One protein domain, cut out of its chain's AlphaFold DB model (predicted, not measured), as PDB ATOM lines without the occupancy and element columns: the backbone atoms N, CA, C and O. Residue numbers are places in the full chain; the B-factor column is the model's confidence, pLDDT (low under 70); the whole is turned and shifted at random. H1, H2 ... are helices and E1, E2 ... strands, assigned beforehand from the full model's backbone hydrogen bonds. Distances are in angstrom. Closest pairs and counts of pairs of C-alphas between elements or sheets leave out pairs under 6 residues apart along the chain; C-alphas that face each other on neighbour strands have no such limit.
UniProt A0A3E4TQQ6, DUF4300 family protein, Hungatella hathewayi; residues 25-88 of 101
ATOM      1  N   ASP A  25     241.814 322.919 196.522       58.53
ATOM      2  CA  ASP A  25     242.072 322.301 197.819       58.53
ATOM      3  C   ASP A  25     241.868 320.789 197.706       58.53
ATOM      4  O   ASP A  25     240.909 320.199 198.199       58.53
ATOM      5  N   ARG A  26     242.817 320.128 197.045       59.28
ATOM      6  CA  ARG A  26     243.120 318.740 197.379       59.28
ATOM      7  C   ARG A  26     243.961 318.776 198.646       59.28
ATOM      8  O   ARG A  26     245.169 318.568 198.592       59.28
ATOM      9  N   SER A  27     243.324 319.111 199.767       67.88
ATOM     10  CA  SER A  27     243.908 318.843 201.076       67.88
ATOM     11  C   SER A  27     244.164 317.340 201.122       67.88
ATOM     12  O   SER A  27     243.216 316.553 201.076       67.88
ATOM     13  N   CYS A  28     245.434 316.932 201.079       67.62
ATOM     14  CA  CYS A  28     245.776 315.536 201.299       67.62
ATOM     15  C   CYS A  28     245.308 315.185 202.711       67.62
ATOM     16  O   CYS A  28     245.641 315.925 203.642       67.62
ATOM     17  N   PRO A  29     244.527 314.109 202.881       75.12
ATOM     18  CA  PRO A  29     244.069 313.736 204.203       75.12
ATOM     19  C   PRO A  29     245.291 313.462 205.090       75.12
ATOM     20  O   PRO A  29     246.275 312.879 204.637       75.12
ATOM     21  N   GLU A  30     245.252 313.948 206.332       80.81
ATOM     22  CA  GLU A  30     246.343 313.763 207.297       80.81
ATOM     23  C   GLU A  30     246.532 312.273 207.616       80.81
ATOM     24  O   GLU A  30     247.661 311.797 207.726       80.81
ATOM     25  N   THR A  31     245.422 311.530 207.628       84.25
ATOM     26  CA  THR A  31     245.367 310.082 207.801       84.25
ATOM     27  C   THR A  31     244.637 309.394 206.652       84.25
ATOM     28  O   THR A  31     243.671 309.912 206.095       84.25
ATOM     29  N   ILE A  32     245.087 308.191 206.314       86.00
ATOM     30  CA  ILE A  32     244.384 307.266 205.424       86.00
ATOM     31  C   ILE A  32     244.007 306.011 206.185       86.00
ATOM     32  O   ILE A  32     244.668 305.633 207.150       86.00
ATOM     33  N   GLU A  33     242.965 305.352 205.715       89.94
ATOM     34  CA  GLU A  33     242.607 304.009 206.130       89.94
ATOM     35  C   GLU A  33     242.931 303.047 204.986       89.94
ATOM     36  O   GLU A  33     242.685 303.359 203.818       89.94
ATOM     37  N   TYR A  34     243.550 301.912 205.302       88.62
ATOM     38  CA  TYR A  34     243.922 300.910 204.306       88.62
ATOM     39  C   TYR A  34     243.836 299.499 204.887       88.62
ATOM     40  O   TYR A  34     243.903 299.312 206.099       88.62
ATOM     41  N   SER A  35     243.716 298.512 204.005       91.00
ATOM     42  CA  SER A  35     243.731 297.086 204.326       91.00
ATOM     43  C   SER A  35     244.594 296.343 203.306       91.00
ATOM     44  O   SER A  35     244.736 296.792 202.165       91.00
ATOM     45  N   ASN A  36     245.155 295.198 203.703       92.06
ATOM     46  CA  ASN A  36     245.813 294.257 202.791       92.06
ATOM     47  C   ASN A  36     244.843 293.213 202.213       92.06
ATOM     48  O   ASN A  36     245.295 292.237 201.615       92.06
ATOM     49  N   LEU A  37     243.528 293.419 202.373       94.06
ATOM     50  CA  LEU A  37     242.480 292.525 201.870       94.06
ATOM     51  C   LEU A  37     242.629 291.090 202.412       94.06
ATOM     52  O   LEU A  37     242.347 290.122 201.717       94.06
ATOM     53  N   LEU A  38     243.113 290.963 203.650       90.00
ATOM     54  CA  LEU A  38     243.397 289.671 204.280       90.00
ATOM     55  C   LEU A  38     242.140 288.877 204.648       90.00
ATOM     56  O   LEU A  38     242.199 287.655 204.710       90.00
ATOM     57  N   ASN A  39     241.035 289.572 204.911       87.94
ATOM     58  CA  ASN A  39     239.798 288.971 205.388       87.94
ATOM     59  C   ASN A  39     238.701 289.077 204.327       87.94
ATOM     60  O   ASN A  39     238.509 290.138 203.724       87.94
ATOM     61  N   ASP A  40     237.917 288.007 204.192       89.56
ATOM     62  CA  ASP A  40     236.823 287.882 203.221       89.56
ATOM     63  C   ASP A  40     235.828 289.047 203.296       89.56
ATOM     64  O   ASP A  40     235.355 289.522 202.271       89.56
ATOM     65  N   SER A  41     235.557 289.572 204.497       91.50
ATOM     66  CA  SER A  41     234.635 290.704 204.677       91.50
ATOM     67  C   SER A  41     235.094 291.968 203.943       91.50
ATOM     68  O   SER A  41     234.262 292.708 203.424       91.50
ATOM     69  N   VAL A  42     236.404 292.235 203.901       91.12
ATOM     70  CA  VAL A  42     236.957 293.407 203.204       91.12
ATOM     71  C   VAL A  42     237.005 293.153 201.695       91.12
ATOM     72  O   VAL A  42     236.757 294.061 200.899       91.12
ATOM     73  N   GLN A  43     237.287 291.911 201.288       94.44
ATOM     74  CA  GLN A  43     237.210 291.511 199.883       94.44
ATOM     75  C   GLN A  43     235.775 291.627 199.343       94.44
ATOM     76  O   GLN A  43     235.574 292.138 198.241       94.44
ATOM     77  N   GLU A  44     234.771 291.249 200.138       94.81
ATOM     78  CA  GLU A  44     233.355 291.385 199.791       94.81
ATOM     79  C   GLU A  44     232.977 292.861 199.594       94.81
ATOM     80  O   GLU A  44     232.394 293.212 198.565       94.81
ATOM     81  N   GLU A  45     233.389 293.749 200.505       94.56
ATOM     82  CA  GLU A  45     233.165 295.195 200.365       94.56
ATOM     83  C   GLU A  45     233.783 295.748 199.069       94.56
ATOM     84  O   GLU A  45     233.125 296.477 198.316       94.56
ATOM     85  N   LEU A  46     235.018 295.347 198.749       95.44
ATOM     86  CA  LEU A  46     235.677 295.754 197.509       95.44
ATOM     87  C   LEU A  46     234.978 295.183 196.264       95.44
ATOM     88  O   LEU A  46     234.833 295.900 195.271       95.44
ATOM     89  N   SER A  47     234.493 293.940 196.307       97.31
ATOM     90  CA  SER A  47     233.798 293.307 195.175       97.31
ATOM     91  C   SER A  47     232.521 294.063 194.775       97.31
ATOM     92  O   SER A  47     232.245 294.269 193.588       97.31
ATOM     93  N   VAL A  48     231.782 294.602 195.754       97.94
ATOM     94  CA  VAL A  48     230.605 295.456 195.514       97.94
ATOM     95  C   VAL A  48     231.000 296.743 194.783       97.94
ATOM     96  O   VAL A  48     230.314 297.168 193.844       97.94
ATOM     97  N   ILE A  49     232.124 297.354 195.168       97.75
ATOM     98  CA  ILE A  49     232.650 298.568 194.527       97.75
ATOM     99  C   ILE A  49     233.114 298.263 193.097       97.75
ATOM    100  O   ILE A  49     232.766 298.996 192.167       97.75
ATOM    101  N   MET A  50     233.851 297.167 192.898       98.31
ATOM    102  CA  MET A  50     234.313 296.717 191.582       98.31
ATOM    103  C   MET A  50     233.133 296.451 190.639       98.31
ATOM    104  O   MET A  50     233.123 296.933 189.503       98.31
ATOM    105  N   SER A  51     232.100 295.773 191.140       98.44
ATOM    106  CA  SER A  51     230.858 295.510 190.408       98.44
ATOM    107  C   SER A  51     230.136 296.808 190.035       98.44
ATOM    108  O   SER A  51     229.723 296.994 188.890       98.44
ATOM    109  N   SER A  52     230.053 297.757 190.972       98.38
ATOM    110  CA  SER A  52     229.470 299.088 190.738       98.38
ATOM    111  C   SER A  52     230.252 299.904 189.700       98.38
ATOM    112  O   SER A  52     229.672 300.728 188.994       98.38
ATOM    113  N   ALA A  53     231.557 299.655 189.569       98.25
ATOM    114  CA  ALA A  53     232.418 300.232 188.539       98.25
ATOM    115  C   ALA A  53     232.351 299.486 187.185       98.25
ATOM    116  O   ALA A  53     233.012 299.896 186.229       98.25
ATOM    117  N   GLY A  54     231.557 298.415 187.079       98.25
ATOM    118  CA  GLY A  54     231.391 297.619 185.860       98.25
ATOM    119  C   GLY A  54     232.516 296.613 185.604       98.25
ATOM    120  O   GLY A  54     232.701 296.181 184.465       98.25
ATOM    121  N   ILE A  55     233.285 296.248 186.632       98.50
ATOM    122  CA  ILE A  55     234.305 295.202 186.529       98.50
ATOM    123  C   ILE A  55     233.607 293.840 186.572       98.50
ATOM    124  O   ILE A  55     232.834 293.562 187.481       98.50
ATOM    125  N   SER A  56     233.880 292.988 185.583       98.31
ATOM    126  CA  SER A  56     233.271 291.659 185.475       98.31
ATOM    127  C   SER A  56     233.737 290.711 186.575       98.31
ATOM    128  O   SER A  56     234.902 290.764 186.965       98.31
ATOM    129  N   ASP A  57     232.874 289.778 186.975       98.19
ATOM    130  CA  ASP A  57     233.163 288.761 187.996       98.19
ATOM    131  C   ASP A  57     234.468 288.000 187.709       98.19
ATOM    132  O   ASP A  57     235.320 287.912 188.581       98.19
ATOM    133  N   GLU A  58     234.709 287.589 186.456       98.50
ATOM    134  CA  GLU A  58     235.965 286.932 186.033       98.50
ATOM    135  C   GLU A  58     237.217 287.772 186.356       98.50
ATOM    136  O   GLU A  58     238.258 287.252 186.744       98.50
ATOM    137  N   ARG A  59     237.136 289.104 186.219       98.38
ATOM    138  CA  ARG A  59     238.261 289.997 186.539       98.38
ATOM    139  C   ARG A  59     238.409 290.212 188.040       98.38
ATOM    140  O   ARG A  59     239.521 290.478 188.483       98.38
ATOM    141  N   GLN A  60     237.308 290.149 188.786       98.25
ATOM    142  CA  GLN A  60     237.327 290.212 190.245       98.25
ATOM    143  C   GLN A  60     237.953 288.935 190.817       98.25
ATOM    144  O   GLN A  60     238.854 289.034 191.640       98.25
ATOM    145  N   GLU A  61     237.570 287.762 190.305       97.94
ATOM    146  CA  GLU A  61     238.141 286.460 190.675       97.94
ATOM    147  C   GLU A  61     239.660 286.440 190.469       97.94
ATOM    148  O   GLU A  61     240.404 286.267 191.429       97.94
ATOM    149  N   ILE A  62     240.131 286.764 189.259       98.31
ATOM    150  CA  ILE A  62     241.573 286.840 188.960       98.31
ATOM    151  C   ILE A  62     242.293 287.850 189.870       98.31
ATOM    152  O   ILE A  62     243.457 287.668 190.227       98.31
ATOM    153  N   PHE A  63     241.642 288.962 190.225       97.88
ATOM    154  CA  PHE A  63     242.232 289.942 191.133       97.88
ATOM    155  C   PHE A  63     242.416 289.361 192.539       97.88
ATOM    156  O   PHE A  63     243.515 289.468 193.087       97.88
ATOM    157  N   PHE A  64     241.384 288.730 193.100       97.06
ATOM    158  CA  PHE A  64     241.452 288.150 194.440       97.06
ATOM    159  C   PHE A  64     242.378 286.930 194.503       97.06
ATOM    160  O   PHE A  64     243.138 286.818 195.457       97.06
ATOM    161  N   GLU A  65     242.468 286.116 193.446       96.56
ATOM    162  CA  GLU A  65     243.484 285.055 193.353       96.56
ATOM    163  C   GLU A  65     244.914 285.606 193.487       96.56
ATOM    164  O   GLU A  65     245.749 285.032 194.189       96.56
ATOM    165  N   HIS A  66     245.212 286.743 192.849       96.94
ATOM    166  CA  HIS A  66     246.522 287.384 192.982       96.94
ATOM    167  C   HIS A  66     246.745 287.998 194.369       96.94
ATOM    168  O   HIS A  66     247.875 287.980 194.865       96.94
ATOM    169  N   VAL A  67     245.697 288.542 194.994       94.62
ATOM    170  CA  VAL A  67     245.748 289.034 196.381       94.62
ATOM    171  C   VAL A  67     246.077 287.884 197.330       94.62
ATOM    172  O   VAL A  67     247.015 287.998 198.119       94.62
ATOM    173  N   ASP A  68     245.376 286.761 197.203       92.75
ATOM    174  CA  ASP A  68     245.575 285.573 198.030       92.75
ATOM    175  C   ASP A  68     246.968 284.980 197.817       92.75
ATOM    176  O   ASP A  68     247.676 284.666 198.780       92.75
ATOM    177  N   GLN A  69     247.413 284.895 196.560       93.56
ATOM    178  CA  GLN A  69     248.765 284.462 196.236       93.56
ATOM    179  C   GLN A  69     249.803 285.354 196.925       93.56
ATOM    180  O   GLN A  69     250.694 284.831 197.595       93.56
ATOM    181  N   PHE A  70     249.690 286.679 196.810       91.56
ATOM    182  CA  PHE A  70     250.613 287.603 197.465       91.56
ATOM    183  C   PHE A  70     250.600 287.425 198.989       91.56
ATOM    184  O   PHE A  70     251.654 287.184 199.584       91.56
ATOM    185  N   ASN A  71     249.417 287.455 199.604       90.44
ATOM    186  CA  ASN A  71     249.251 287.340 201.052       90.44
ATOM    187  C   ASN A  71     249.771 285.998 201.596       90.44
ATOM    188  O   ASN A  71     250.275 285.951 202.715       90.44
ATOM    189  N   SER A  72     249.735 284.926 200.796       89.44
ATOM    190  CA  SER A  72     250.308 283.624 201.169       89.44
ATOM    191  C   SER A  72     251.845 283.575 201.153       89.44
ATOM    192  O   SER A  72     252.437 282.693 201.776       89.44
ATOM    193  N   THR A  73     252.506 284.495 200.439       88.06
ATOM    194  CA  THR A  73     253.972 284.494 200.251       88.06
ATOM    195  C   THR A  73     254.731 285.381 201.233       88.06
ATOM    196  O   THR A  73     255.943 285.228 201.381       88.06
ATOM    197  N   VAL A  74     254.042 286.301 201.907       84.19
ATOM    198  CA  VAL A  74     254.641 287.290 202.815       84.19
ATOM    199  C   VAL A  74     254.284 286.986 204.273       84.19
ATOM    200  O   VAL A  74     253.281 286.336 204.557       84.19
ATOM    201  N   SER A  75     255.103 287.450 205.225       81.25
ATOM    202  CA  SER A  75     254.785 287.296 206.653       81.25
ATOM    203  C   SER A  75     253.532 288.094 207.016       81.25
ATOM    204  O   SER A  75     253.451 289.293 206.746       81.25
ATOM    205  N   THR A  76     252.589 287.452 207.706       78.25
ATOM    206  CA  THR A  76     251.342 288.081 208.166       78.25
ATOM    207  C   THR A  76     251.571 289.229 209.147       78.25
ATOM    208  O   THR A  76     250.724 290.107 209.255       78.25
ATOM    209  N   GLU A  77     252.714 289.269 209.842       79.12
ATOM    210  CA  GLU A  77     253.067 290.383 210.741       79.12
ATOM    211  C   GLU A  77     253.233 291.717 209.995       79.12
ATOM    212  O   GLU A  77     253.039 292.782 210.578       79.12
ATOM    213  N   GLY A  78     253.573 291.666 208.701       74.94
ATOM    214  CA  GLY A  78     253.724 292.844 207.846       74.94
ATOM    215  C   GLY A  78     252.421 293.332 207.207       74.94
ATOM    216  O   GLY A  78     252.446 294.328 206.484       74.94
ATOM    217  N   LEU A  79     251.298 292.649 207.445       84.19
ATOM    218  CA  LEU A  79     250.035 292.899 206.758       84.19
ATOM    219  C   LEU A  79     248.960 293.469 207.691       84.19
ATOM    220  O   LEU A  79     248.817 293.084 208.851       84.19
ATOM    221  N   ALA A  80     248.153 294.378 207.148       84.50
ATOM    222  CA  ALA A  80     246.945 294.884 207.779       84.50
ATOM    223  C   ALA A  80     245.818 293.843 207.688       84.50
ATOM    224  O   ALA A  80     245.239 293.654 206.616       84.50
ATOM    225  N   GLY A  81     245.526 293.166 208.806       79.44
ATOM    226  CA  GLY A  81     244.445 292.174 208.896       79.44
ATOM    227  C   GLY A  81     243.051 292.771 208.699       79.44
ATOM    228  O   GLY A  81     242.239 292.228 207.965       79.44
ATOM    229  N   GLU A  82     242.810 293.929 209.304       85.38
ATOM    230  CA  GLU A  82     241.608 294.747 209.128       85.38
ATOM    231  C   GLU A  82     242.005 296.107 208.547       85.38
ATOM    232  O   GLU A  82     243.192 296.392 208.362       85.38
ATOM    233  N   PHE A  83     241.026 296.974 208.296       89.56
ATOM    234  CA  PHE A  83     241.313 298.377 208.025       89.56
ATOM    235  C   PHE A  83     242.090 299.022 209.185       89.56
ATOM    236  O   PHE A  83     241.691 298.957 210.349       89.56
ATOM    237  N   VAL A  84     243.217 299.657 208.862       89.06
ATOM    238  CA  VAL A  84     244.060 300.391 209.811       89.06
ATOM    239  C   VAL A  84     244.275 301.816 209.342       89.06
ATOM    240  O   VAL A  84     244.559 302.077 208.173       89.06
ATOM    241  N   GLN A  85     244.202 302.741 210.295       88.75
ATOM    242  CA  GLN A  85     244.487 304.147 210.064       88.75
ATOM    243  C   GLN A  85     246.000 304.417 210.132       88.75
ATOM    244  O   GLN A  85     246.692 303.935 211.034       88.75
ATOM    245  N   LYS A  86     246.522 305.201 209.187       84.06
ATOM    246  CA  LYS A  86     247.928 305.626 209.123       84.06
ATOM    247  C   LYS A  86     248.044 307.089 208.754       84.06
ATOM    248  O   LYS A  86     247.363 307.552 207.845       84.06
ATOM    249  N   ASP A  87     248.974 307.779 209.400       83.44
ATOM    250  CA  ASP A  87     249.370 309.125 209.004       83.44
ATOM    251  C   ASP A  87     250.052 309.108 207.631       83.44
ATOM    252  O   ASP A  87     251.046 308.411 207.415       83.44
ATOM    253  N   VAL A  88     249.550 309.926 206.706       73.81
ATOM    254  CA  VAL A  88     250.113 310.093 205.353       73.81
ATOM    255  C   VAL A  88     251.464 310.808 205.399       73.81
ATOM    256  O   VAL A  88     252.292 310.662 204.500       73.81
TER     257      VAL A  88
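Overview. This is residues 25 to 88 of the 101 residues of the protein "DUF4300 family protein" of Hungatella hathewayi (UniProt A0A3E4TQQ6). Picture a helical hairpin of H1 and H2, with a small two-stranded ribbon, E1 beside E2, set off to one side of it. The ribbon's strands join the hairpin through the links at residues 35 to 39 and 74 to 83, and residues 25 to 30 turn off at the start of E1, at the end of the ribbon far from the helices, and run about across the ribbon's length. The printed part has 64 residues, with two named helices and two named strands in the order E1, H1, H2, E2; the sheet's order is E1 - E2, antiparallel, and the class is mixed, helices and strands. The whole is loose, with a radius of gyration of the C-alphas of 13.7 A, and flat, spanning 37 by 32 by 16 A.

Arrangement. Going along from Asp 25, you first reach E1, residues 31 to 34, whose neighbour is E2, residues 84 to 87. They are antiparallel, with 147 degrees between their directions, and the C-alphas of 31 and 87, which face each other, are 4.3 A apart. Look for N 32 and O 86, 2.8 A apart, and N 84 and O 34, 2.9 A apart, both within hydrogen-bond range. Next come H1, residues 40 to 52, and H2, residues 57 to 73, which form a helical hairpin. They touch, and their closest C-alphas are those of Ser 47 and Gln 60, 6.8 A apart. H2 touches H1 with residues 57 to 64 alone. The two helices run opposite ways at a shallow tilt of 33 degrees, only just short of steep. In H1 and H2 every O i to N i+4 pair is within hydrogen-bond range. E1 and H2 are apart, as are H1 and E2.

Along the chain. Find C-alpha 31 at (245.367, 310.082, 207.801); from there E1 runs from Thr 31 to Tyr 34, 9.9 A. H1 begins at Asp 40, with its C-alpha at (236.823, 287.882, 203.221), and ends at Ser 52, 18.3 A on. H2, the longest helix, goes from Asp 57 to Thr 73 over 24.5 A. E2 runs 10.3 A from Val 84 to Asp 87, whose C-alpha is at (249.370, 309.125, 209.004).

Size, cuts and confidence. The two C-alphas farthest apart are those of Asp 25 and Thr 73, at 39.7 A. The printed part has no cut. The links E1 to H1 and H1 to H2 are tight, with 5 and 4 residues; that from H2 to E2 is short, with 10. In this predicted model the mean pLDDT of the printed part is 89.1, and residues 25 to 28 are under 70.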